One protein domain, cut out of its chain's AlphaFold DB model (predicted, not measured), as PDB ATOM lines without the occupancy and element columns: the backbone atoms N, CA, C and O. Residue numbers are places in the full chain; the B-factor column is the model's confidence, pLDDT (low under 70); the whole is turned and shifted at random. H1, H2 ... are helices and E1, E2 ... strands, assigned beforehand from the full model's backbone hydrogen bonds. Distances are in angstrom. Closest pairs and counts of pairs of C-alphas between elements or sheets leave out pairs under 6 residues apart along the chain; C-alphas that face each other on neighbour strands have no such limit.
ATOM      1  N   VAL A  15      41.781 -33.234  23.481       93.19
ATOM      2  CA  VAL A  15      42.958 -32.538  22.941       93.19
ATOM      3  C   VAL A  15      43.944 -32.193  24.059       93.19
ATOM      4  O   VAL A  15      45.121 -32.533  23.960       93.19
ATOM      5  N   THR A  16      43.479 -31.570  25.145       92.31
ATOM      6  CA  THR A  16      44.332 -31.206  26.286       92.31
ATOM      7  C   THR A  16      45.020 -32.424  26.891       92.31
ATOM      8  O   THR A  16      46.225 -32.392  27.120       92.31
ATOM      9  N   VAL A  17      44.280 -33.512  27.105       90.25
ATOM     10  CA  VAL A  17      44.818 -34.763  27.649       90.25
ATOM     11  C   VAL A  17      45.843 -35.393  26.703       90.25
ATOM     12  O   VAL A  17      46.858 -35.908  27.166       90.25
ATOM     13  N   GLY A  18      45.640 -35.290  25.386       88.44
ATOM     14  CA  GLY A  18      46.625 -35.723  24.392       88.44
ATOM     15  C   GLY A  18      47.958 -34.968  24.481       88.44
ATOM     16  O   GLY A  18      49.013 -35.569  24.293       88.44
ATOM     17  N   PHE A  19      47.930 -33.673  24.818       90.12
ATOM     18  CA  PHE A  19      49.142 -32.873  25.044       90.12
ATOM     19  C   PHE A  19      49.714 -33.014  26.461       90.12
ATOM     20  O   PHE A  19      50.914 -32.827  26.663       90.12
ATOM     21  N   GLN A  20      48.879 -33.347  27.444       89.38
ATOM     22  CA  GLN A  20      49.260 -33.518  28.842       89.38
ATOM     23  C   GLN A  20      49.011 -34.952  29.299       89.38
ATOM     24  O   GLN A  20      48.135 -35.215  30.125       89.38
ATOM     25  N   ALA A  21      49.847 -35.870  28.808       87.19
ATOM     26  CA  ALA A  21      49.787 -37.290  29.151       87.19
ATOM     27  C   ALA A  21      49.629 -37.583  30.663       87.19
ATOM     28  O   ALA A  21      48.840 -38.473  30.992       87.19
ATOM     29  N   PRO A  22      50.261 -36.835  31.601       91.44
ATOM     30  CA  PRO A  22      50.065 -37.073  33.032       91.44
ATOM     31  C   PRO A  22      48.614 -36.957  33.517       91.44
ATOM     32  O   PRO A  22      48.256 -37.634  34.473       91.44
ATOM     33  N   LEU A  23      47.762 -36.159  32.862       90.25
ATOM     34  CA  LEU A  23      46.353 -36.021  33.252       90.25
ATOM     35  C   LEU A  23      45.533 -37.290  32.987       90.25
ATOM     36  O   LEU A  23      44.571 -37.548  33.702       90.25
ATOM     37  N   ALA A  24      45.907 -38.078  31.976       91.31
ATOM     38  CA  ALA A  24      45.319 -39.394  31.720       91.31
ATOM     39  C   ALA A  24      45.984 -40.517  32.525       91.31
ATOM     40  O   ALA A  24      45.469 -41.633  32.540       91.31
ATOM     41  N   GLY A  25      47.137 -40.256  33.141       90.44
ATOM     42  CA  GLY A  25      47.938 -41.275  33.803       90.44
ATOM     43  C   GLY A  25      47.312 -41.800  35.093       90.44
ATOM     44  O   GLY A  25      46.456 -41.174  35.718       90.44
ATOM     45  N   LYS A  26      47.785 -42.968  35.528       90.19
ATOM     46  CA  LYS A  26      47.419 -43.558  36.822       90.19
ATOM     47  C   LYS A  26      48.543 -43.380  37.823       90.19
ATOM     48  O   LYS A  26      49.709 -43.592  37.493       90.19
ATOM     49  N   LEU A  27      48.189 -43.054  39.061       91.62
ATOM     50  CA  LEU A  27      49.145 -43.058  40.160       91.62
ATOM     51  C   LEU A  27      49.531 -44.500  40.494       91.62
ATOM     52  O   LEU A  27      48.671 -45.368  40.654       91.62
ATOM     53  N   ARG A  28      50.834 -44.745  40.597       92.00
ATOM     54  CA  ARG A  28      51.403 -46.004  41.068       92.00
ATOM     55  C   ARG A  28      52.347 -45.703  42.218       92.00
ATOM     56  O   ARG A  28      53.255 -44.890  42.071       92.00
ATOM     57  N   TYR A  29      52.113 -46.377  43.334       92.25
ATOM     58  CA  TYR A  29      53.005 -46.367  44.482       92.25
ATOM     59  C   TYR A  29      54.121 -47.402  44.301       92.25
ATOM     60  O   TYR A  29      53.873 -48.505  43.805       92.25
ATOM     61  N   TYR A  30      55.334 -47.035  44.705       92.81
ATOM     62  CA  TYR A  30      56.534 -47.857  44.666       92.81
ATOM     63  C   TYR A  30      57.042 -48.060  46.091       92.81
ATOM     64  O   TYR A  30      57.687 -47.185  46.656       92.81
ATOM     65  N   ALA A  31      56.763 -49.234  46.659       93.50
ATOM     66  CA  ALA A  31      57.097 -49.538  48.050       93.50
ATOM     67  C   ALA A  31      58.605 -49.503  48.343       93.50
ATOM     68  O   ALA A  31      58.999 -49.153  49.449       93.50
ATOM     69  N   ASP A  32      59.438 -49.834  47.356       94.56
ATOM     70  CA  ASP A  32      60.891 -49.903  47.531       94.56
ATOM     71  C   ASP A  32      61.530 -48.522  47.742       94.56
ATOM     72  O   ASP A  32      62.574 -48.423  48.388       94.56
ATOM     73  N   THR A  33      60.922 -47.463  47.197       94.56
ATOM     74  CA  THR A  33      61.419 -46.081  47.311       94.56
ATOM     75  C   THR A  33      60.490 -45.168  48.109       94.56
ATOM     76  O   THR A  33      60.850 -44.022  48.349       94.56
ATOM     77  N   ASP A  34      59.330 -45.676  48.539       93.00
ATOM     78  CA  ASP A  34      58.247 -44.909  49.172       93.00
ATOM     79  C   ASP A  34      57.758 -43.724  48.308       93.00
ATOM     80  O   ASP A  34      57.304 -42.694  48.802       93.00
ATOM     81  N   ASP A  35      57.836 -43.871  46.980       93.81
ATOM     82  CA  ASP A  35      57.446 -42.829  46.029       93.81
ATOM     83  C   ASP A  35      56.128 -43.140  45.317       93.81
ATOM     84  O   ASP A  35      55.702 -44.287  45.153       93.81
ATOM     85  N   VAL A  36      55.502 -42.090  44.784       92.81
ATOM     86  CA  VAL A  36      54.356 -42.195  43.876       92.81
ATOM     87  C   VAL A  36      54.720 -41.575  42.533       92.81
ATOM     88  O   VAL A  36      55.100 -40.408  42.464       92.81
ATOM     89  N   ALA A  37      54.542 -42.330  41.447       92.06
ATOM     90  CA  ALA A  37      54.723 -41.823  40.090       92.06
ATOM     91  C   ALA A  37      53.424 -41.874  39.281       92.06
ATOM     92  O   ALA A  37      52.536 -42.696  39.524       92.06
ATOM     93  N   ILE A  38      53.342 -41.017  38.266       91.69
ATOM     94  CA  ILE A  38      52.249 -41.017  37.293       91.69
ATOM     95  C   ILE A  38      52.653 -41.900  36.108       91.69
ATOM     96  O   ILE A  38      53.509 -41.545  35.298       91.69
ATOM     97  N   CYS A  39      52.029 -43.066  35.999       90.50
ATOM     98  CA  CYS A  39      52.234 -44.014  34.910       90.50
ATOM     99  C   CYS A  39      51.346 -43.657  33.709       90.50
ATOM    100  O   CYS A  39      50.122 -43.703  33.819       90.50
ATOM    101  N   CYS A  40      51.958 -43.367  32.557       88.88
ATOM    102  CA  CYS A  40      51.264 -42.952  31.324       88.88
ATOM    103  C   CYS A  40      51.373 -43.990  30.183       88.88
ATOM    104  O   CYS A  40      51.327 -43.639  29.009       88.88
ATOM    105  N   PHE A  41      51.599 -45.269  30.502       76.50
ATOM    106  CA  PHE A  41      52.033 -46.282  29.523       76.50
ATOM    107  C   PHE A  41      50.917 -46.865  28.644       76.50
ATOM    108  O   PHE A  41      51.205 -47.537  27.655       76.50
ATOM    109  N   ASN A  42      49.651 -46.671  29.011       74.50
ATOM    110  CA  ASN A  42      48.527 -47.337  28.367       74.50
ATOM    111  C   ASN A  42      47.682 -46.336  27.576       74.50
ATOM    112  O   ASN A  42      47.088 -45.430  28.145       74.50
ATOM    113  N   GLN A  43      47.558 -46.556  26.266       70.75
ATOM    114  CA  GLN A  43      46.743 -45.718  25.375       70.75
ATOM    115  C   GLN A  43      45.239 -45.767  25.693       70.75
ATOM    116  O   GLN A  43      44.472 -44.977  25.153       70.75
ATOM    117  N   LYS A  44      44.802 -46.707  26.543       77.25
ATOM    118  CA  LYS A  44      43.421 -46.791  27.040       77.25
ATOM    119  C   LYS A  44      43.185 -45.998  28.327       77.25
ATOM    120  O   LYS A  44      42.044 -45.945  28.782       77.25
ATOM    121  N   ASP A  45      44.233 -45.461  28.948       84.00
ATOM    122  CA  ASP A  45      44.071 -44.607  30.120       84.00
ATOM    123  C   ASP A  45      43.567 -43.217  29.686       84.00
ATOM    124  O   ASP A  45      43.795 -42.768  28.561       84.00
ATOM    125  N   GLY A  46      42.807 -42.559  30.555       86.50
ATOM    126  CA  GLY A  46      42.077 -41.344  30.226       86.50
ATOM    127  C   GLY A  46      41.331 -40.794  31.433       86.50
ATOM    128  O   GLY A  46      41.333 -41.383  32.514       86.50
ATOM    129  N   VAL A  47      40.666 -39.661  31.233       87.81
ATOM    130  CA  VAL A  47      39.880 -38.993  32.272       87.81
ATOM    131  C   VAL A  47      38.395 -39.294  32.098       87.81
ATOM    132  O   VAL A  47      37.869 -39.296  30.983       87.81
ATOM    133  N   LYS A  48      37.695 -39.545  33.207       87.44
ATOM    134  CA  LYS A  48      36.235 -39.675  33.203       87.44
ATOM    135  C   LYS A  48      35.629 -38.279  33.058       87.44
ATOM    136  O   LYS A  48      35.831 -37.431  33.920       87.44
ATOM    137  N   PHE A  49      34.873 -38.052  31.989       85.31
ATOM    138  CA  PHE A  49      34.086 -36.833  31.811       85.31
ATOM    139  C   PHE A  49      32.630 -37.115  32.178       85.31
ATOM    140  O   PHE A  49      31.981 -37.937  31.531       85.31
ATOM    141  N   VAL A  50      32.128 -36.459  33.224       84.69
ATOM    142  CA  VAL A  50      30.755 -36.628  33.716       84.69
ATOM    143  C   VAL A  50      30.007 -35.315  33.543       84.69
ATOM    144  O   VAL A  50      30.521 -34.257  33.893       84.69
ATOM    145  N   VAL A  51      28.794 -35.396  32.997       83.00
ATOM    146  CA  VAL A  51      27.862 -34.270  32.912       83.00
ATOM    147  C   VAL A  51      26.778 -34.500  33.953       83.00
ATOM    148  O   VAL A  51      26.194 -35.580  33.998       83.00
ATOM    149  N   ALA A  52      26.526 -33.494  34.778       81.94
ATOM    150  CA  ALA A  52      25.478 -33.512  35.782       81.94
ATOM    151  C   ALA A  52      24.751 -32.164  35.782       81.94
ATOM    152  O   ALA A  52      25.356 -31.125  35.514       81.94
ATOM    153  N   GLU A  53      23.459 -32.196  36.090       82.19
ATOM    154  CA  GLU A  53      22.602 -31.020  36.239       82.19
ATOM    155  C   GLU A  53      22.040 -31.018  37.664       82.19
ATOM    156  O   GLU A  53      21.679 -32.069  38.196       82.19
ATOM    157  N   SER A  54      22.000 -29.853  38.309       79.69
ATOM    158  CA  SER A  54      21.401 -29.700  39.633       79.69
ATOM    159  C   SER A  54      20.953 -28.262  39.851       79.69
ATOM    160  O   SER A  54      21.647 -27.329  39.446       79.69
ATOM    161  N   ASP A  55      19.832 -28.097  40.549       83.62
ATOM    162  CA  ASP A  55      19.336 -26.791  40.990       83.62
ATOM    163  C   ASP A  55      20.128 -26.245  42.198       83.62
ATOM    164  O   ASP A  55      20.074 -25.053  42.494       83.62
ATOM    165  N   ASP A  56      20.893 -27.103  42.890       78.12
ATOM    166  CA  ASP A  56      21.782 -26.735  43.995       78.12
ATOM    167  C   ASP A  56      23.199 -27.264  43.738       78.12
ATOM    168  O   ASP A  56      23.509 -28.439  43.945       78.12
ATOM    169  N   ILE A  57      24.096 -26.364  43.330       68.25
ATOM    170  CA  ILE A  57      25.492 -26.660  42.969       68.25
ATOM    171  C   ILE A  57      26.244 -27.382  44.102       68.25
ATOM    172  O   ILE A  57      27.163 -28.159  43.841       68.25
ATOM    173  N   ARG A  58      25.839 -27.195  45.367       70.00
ATOM    174  CA  ARG A  58      26.456 -27.878  46.519       70.00
ATOM    175  C   ARG A  58      26.291 -29.398  46.457       70.00
ATOM    176  O   ARG A  58      27.141 -30.110  46.976       70.00
ATOM    177  N   HIS A  59      25.245 -29.890  45.795       65.19
ATOM    178  CA  HIS A  59      25.017 -31.322  45.599       65.19
ATOM    179  C   HIS A  59      26.016 -31.929  44.601       65.19
ATOM    180  O   HIS A  59      26.422 -33.074  44.757       65.19
ATOM    181  N   LEU A  60      26.469 -31.147  43.613       67.38
ATOM    182  CA  LEU A  60      27.482 -31.579  42.641       67.38
ATOM    183  C   LEU A  60      28.885 -31.667  43.261       67.38
ATOM    184  O   LEU A  60      29.704 -32.472  42.829       67.38
ATOM    185  N   ALA A  61      29.162 -30.854  44.284       61.00
ATOM    186  CA  ALA A  61      30.444 -30.843  44.991       61.00
ATOM    187  C   ALA A  61      30.582 -31.958  46.050       61.00
ATOM    188  O   ALA A  61      31.678 -32.168  46.563       61.00
ATOM    189  N   GLY A  62      29.484 -32.638  46.396       56.78
ATOM    190  CA  GLY A  62      29.418 -33.640  47.465       56.78
ATOM    191  C   GLY A  62      29.417 -35.100  47.002       56.78
ATOM    192  O   GLY A  62      29.228 -35.979  47.838       56.78
ATOM    193  N   ASP A  63      29.599 -35.368  45.706       60.28
ATOM    194  CA  ASP A  63      29.804 -36.733  45.203       60.28
ATOM    195  C   ASP A  63      31.080 -37.318  45.840       60.28
ATOM    196  O   ASP A  63      32.099 -36.637  45.968       60.28
ATOM    197  N   GLU A  64      31.030 -38.582  46.254       55.22
ATOM    198  CA  GLU A  64      32.114 -39.337  46.896       55.22
ATOM    199  C   GLU A  64      33.441 -39.284  46.112       55.22
ATOM    200  O   GLU A  64      34.520 -39.371  46.702       55.22
ATOM    201  N   TYR A  65      33.380 -39.057  44.796       53.00
ATOM    202  CA  TYR A  65      34.547 -38.859  43.930       53.00
ATOM    203  C   TYR A  65      35.211 -37.475  44.036       53.00
ATOM    204  O   TYR A  65      36.342 -37.301  43.575       53.00
ATOM    205  N   HIS A  66      34.532 -36.494  44.626       57.06
ATOM    206  CA  HIS A  66      35.006 -35.119  44.805       57.06
ATOM    207  C   HIS A  66      35.303 -34.772  46.271       57.06
ATOM    208  O   HIS A  66      35.873 -33.714  46.551       57.06
ATOM    209  N   ASP A  67      35.000 -35.676  47.209       62.34
ATOM    210  CA  ASP A  67      35.296 -35.476  48.621       62.34
ATOM    211  C   ASP A  67      36.773 -35.761  48.948       62.34
ATOM    212  O   ASP A  67      37.215 -36.889  49.205       62.34
ATOM    213  N   VAL A  68      37.545 -34.676  49.010       55.72
ATOM    214  CA  VAL A  68      38.949 -34.659  49.439       55.72
ATOM    215  C   VAL A  68      39.135 -35.308  50.818       55.72
ATOM    216  O   VAL A  68      40.187 -35.898  51.079       55.72
ATOM    217  N   HIS A  69      38.146 -35.241  51.716       60.19
ATOM    218  CA  HIS A  69      38.236 -35.872  53.033       60.19
ATOM    219  C   HIS A  69      38.089 -37.393  52.966       60.19
ATOM    220  O   HIS A  69      38.806 -38.099  53.682       60.19
ATOM    221  N   THR A  70      37.228 -37.908  52.088       58.44
ATOM    222  CA  THR A  70      37.102 -39.348  51.825       58.44
ATOM    223  C   THR A  70      38.375 -39.908  51.185       58.44
ATOM    224  O   THR A  70      38.890 -40.927  51.651       58.44
ATOM    225  N   PHE A  71      38.974 -39.188  50.228       55.16
ATOM    226  CA  PHE A  71      40.277 -39.545  49.649       55.16
ATOM    227  C   PHE A  71      41.417 -39.543  50.686       55.16
ATOM    228  O   PHE A  71      42.241 -40.453  50.723       55.16
ATOM    229  N   LYS A  72      41.463 -38.559  51.594       56.34
ATOM    230  CA  LYS A  72      42.474 -38.531  52.671       56.34
ATOM    231  C   LYS A  72      42.303 -39.674  53.675       56.34
ATOM    232  O   LYS A  72      43.292 -40.211  54.169       56.34
ATOM    233  N   ARG A  73      41.062 -40.068  53.973       61.38
ATOM    234  CA  ARG A  73      40.761 -41.150  54.923       61.38
ATOM    235  C   ARG A  73      41.137 -42.532  54.382       61.38
ATOM    236  O   ARG A  73      41.543 -43.386  55.167       61.38
ATOM    237  N   SER A  74      41.013 -42.769  53.075       54.22
ATOM    238  CA  SER A  74      41.437 -44.039  52.467       54.22
ATOM    239  C   SER A  74      42.959 -44.211  52.498       54.22
ATOM    240  O   SER A  74      43.433 -45.319  52.733       54.22
ATOM    241  N   PHE A  75      43.717 -43.116  52.383       53.03
ATOM    242  CA  PHE A  75      45.178 -43.134  52.505       53.03
ATOM    243  C   PHE A  75      45.661 -43.435  53.937       53.03
ATOM    244  O   PHE A  75      46.660 -44.117  54.121       53.03
ATOM    245  N   GLN A  76      44.918 -43.001  54.962       48.47
ATOM    246  CA  GLN A  76      45.253 -43.246  56.376       48.47
ATOM    247  C   GLN A  76      44.946 -44.670  56.870       48.47
ATOM    248  O   GLN A  76      45.363 -45.036  57.961       48.47
ATOM    249  N   ARG A  77      44.181 -45.467  56.113       48.94
ATOM    250  CA  ARG A  77      43.823 -46.852  56.481       48.94
ATOM    251  C   ARG A  77      44.751 -47.914  55.891       48.94
ATOM    252  O   ARG A  77      44.546 -49.091  56.166       48.94
TER     253      ARG A  77
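What this domain is: This is residues 15 to 77 of the 79 residues of the protein "Transferase" of Panicum miliaceum (UniProt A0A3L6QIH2). The model is a flat, open frame: the hairpin of E1 and E2, with the short helix H2 at its open end and H1 beyond, makes one side, and a long bare link, residues 40 to 56, runs out from it to the short helix H3. From H3 the printed part folds back to H4, which packs on no other named element. The printed part has 63 residues, with H1, H2, E1, E2, H3 and H4 in this order; E1 and E2 form an antiparallel sheet. The class is mixed, helices and strands, with under half of the residues in named elements. The whole is loose, with a radius of gyration of the C-alphas of 15.3 A, and spans 46 by 35 by 15 A.

How they stand to each other: H1, residues 15 to 19, is close to but not clearly touching H2, residues 21 to 24; their closest C-alphas, of Val 17 and Leu 23, are 5.9 A apart. E1, residues 26 to 30, and E2, residues 35 to 39, form an antiparallel hairpin at 147 degrees between directions, with N 28 and O 37 within hydrogen-bond range at 2.9 A and N 30 and O 35 at 2.8 A. The closest C-alphas of H2 and E2, of Pro 22 and Ile 38, are 6.2 A apart. H3, residues 57 to 60, and H4, residues 68 to 75, are apart. Every O i to N i+4 pair is within hydrogen-bond range in H1 and H4; H2 and H3 are too short for such a pair.

Where its parts are: H1 begins at C-alpha 15 (42.958, -32.538, 22.941). E1 is 12.8 A long, E2 12.3 A and H4 11.0 A. H4 ends at C-alpha 75 (45.178, -43.134, 52.505).

The domain as a whole: The C-alphas farthest apart, of Asp 32 and Asp 55, are 48.0 A apart. The printed part has no cut. E2 to H3 is a long link of 17 residues. Residue 57 and residues 59 to 77 have pLDDT under 70.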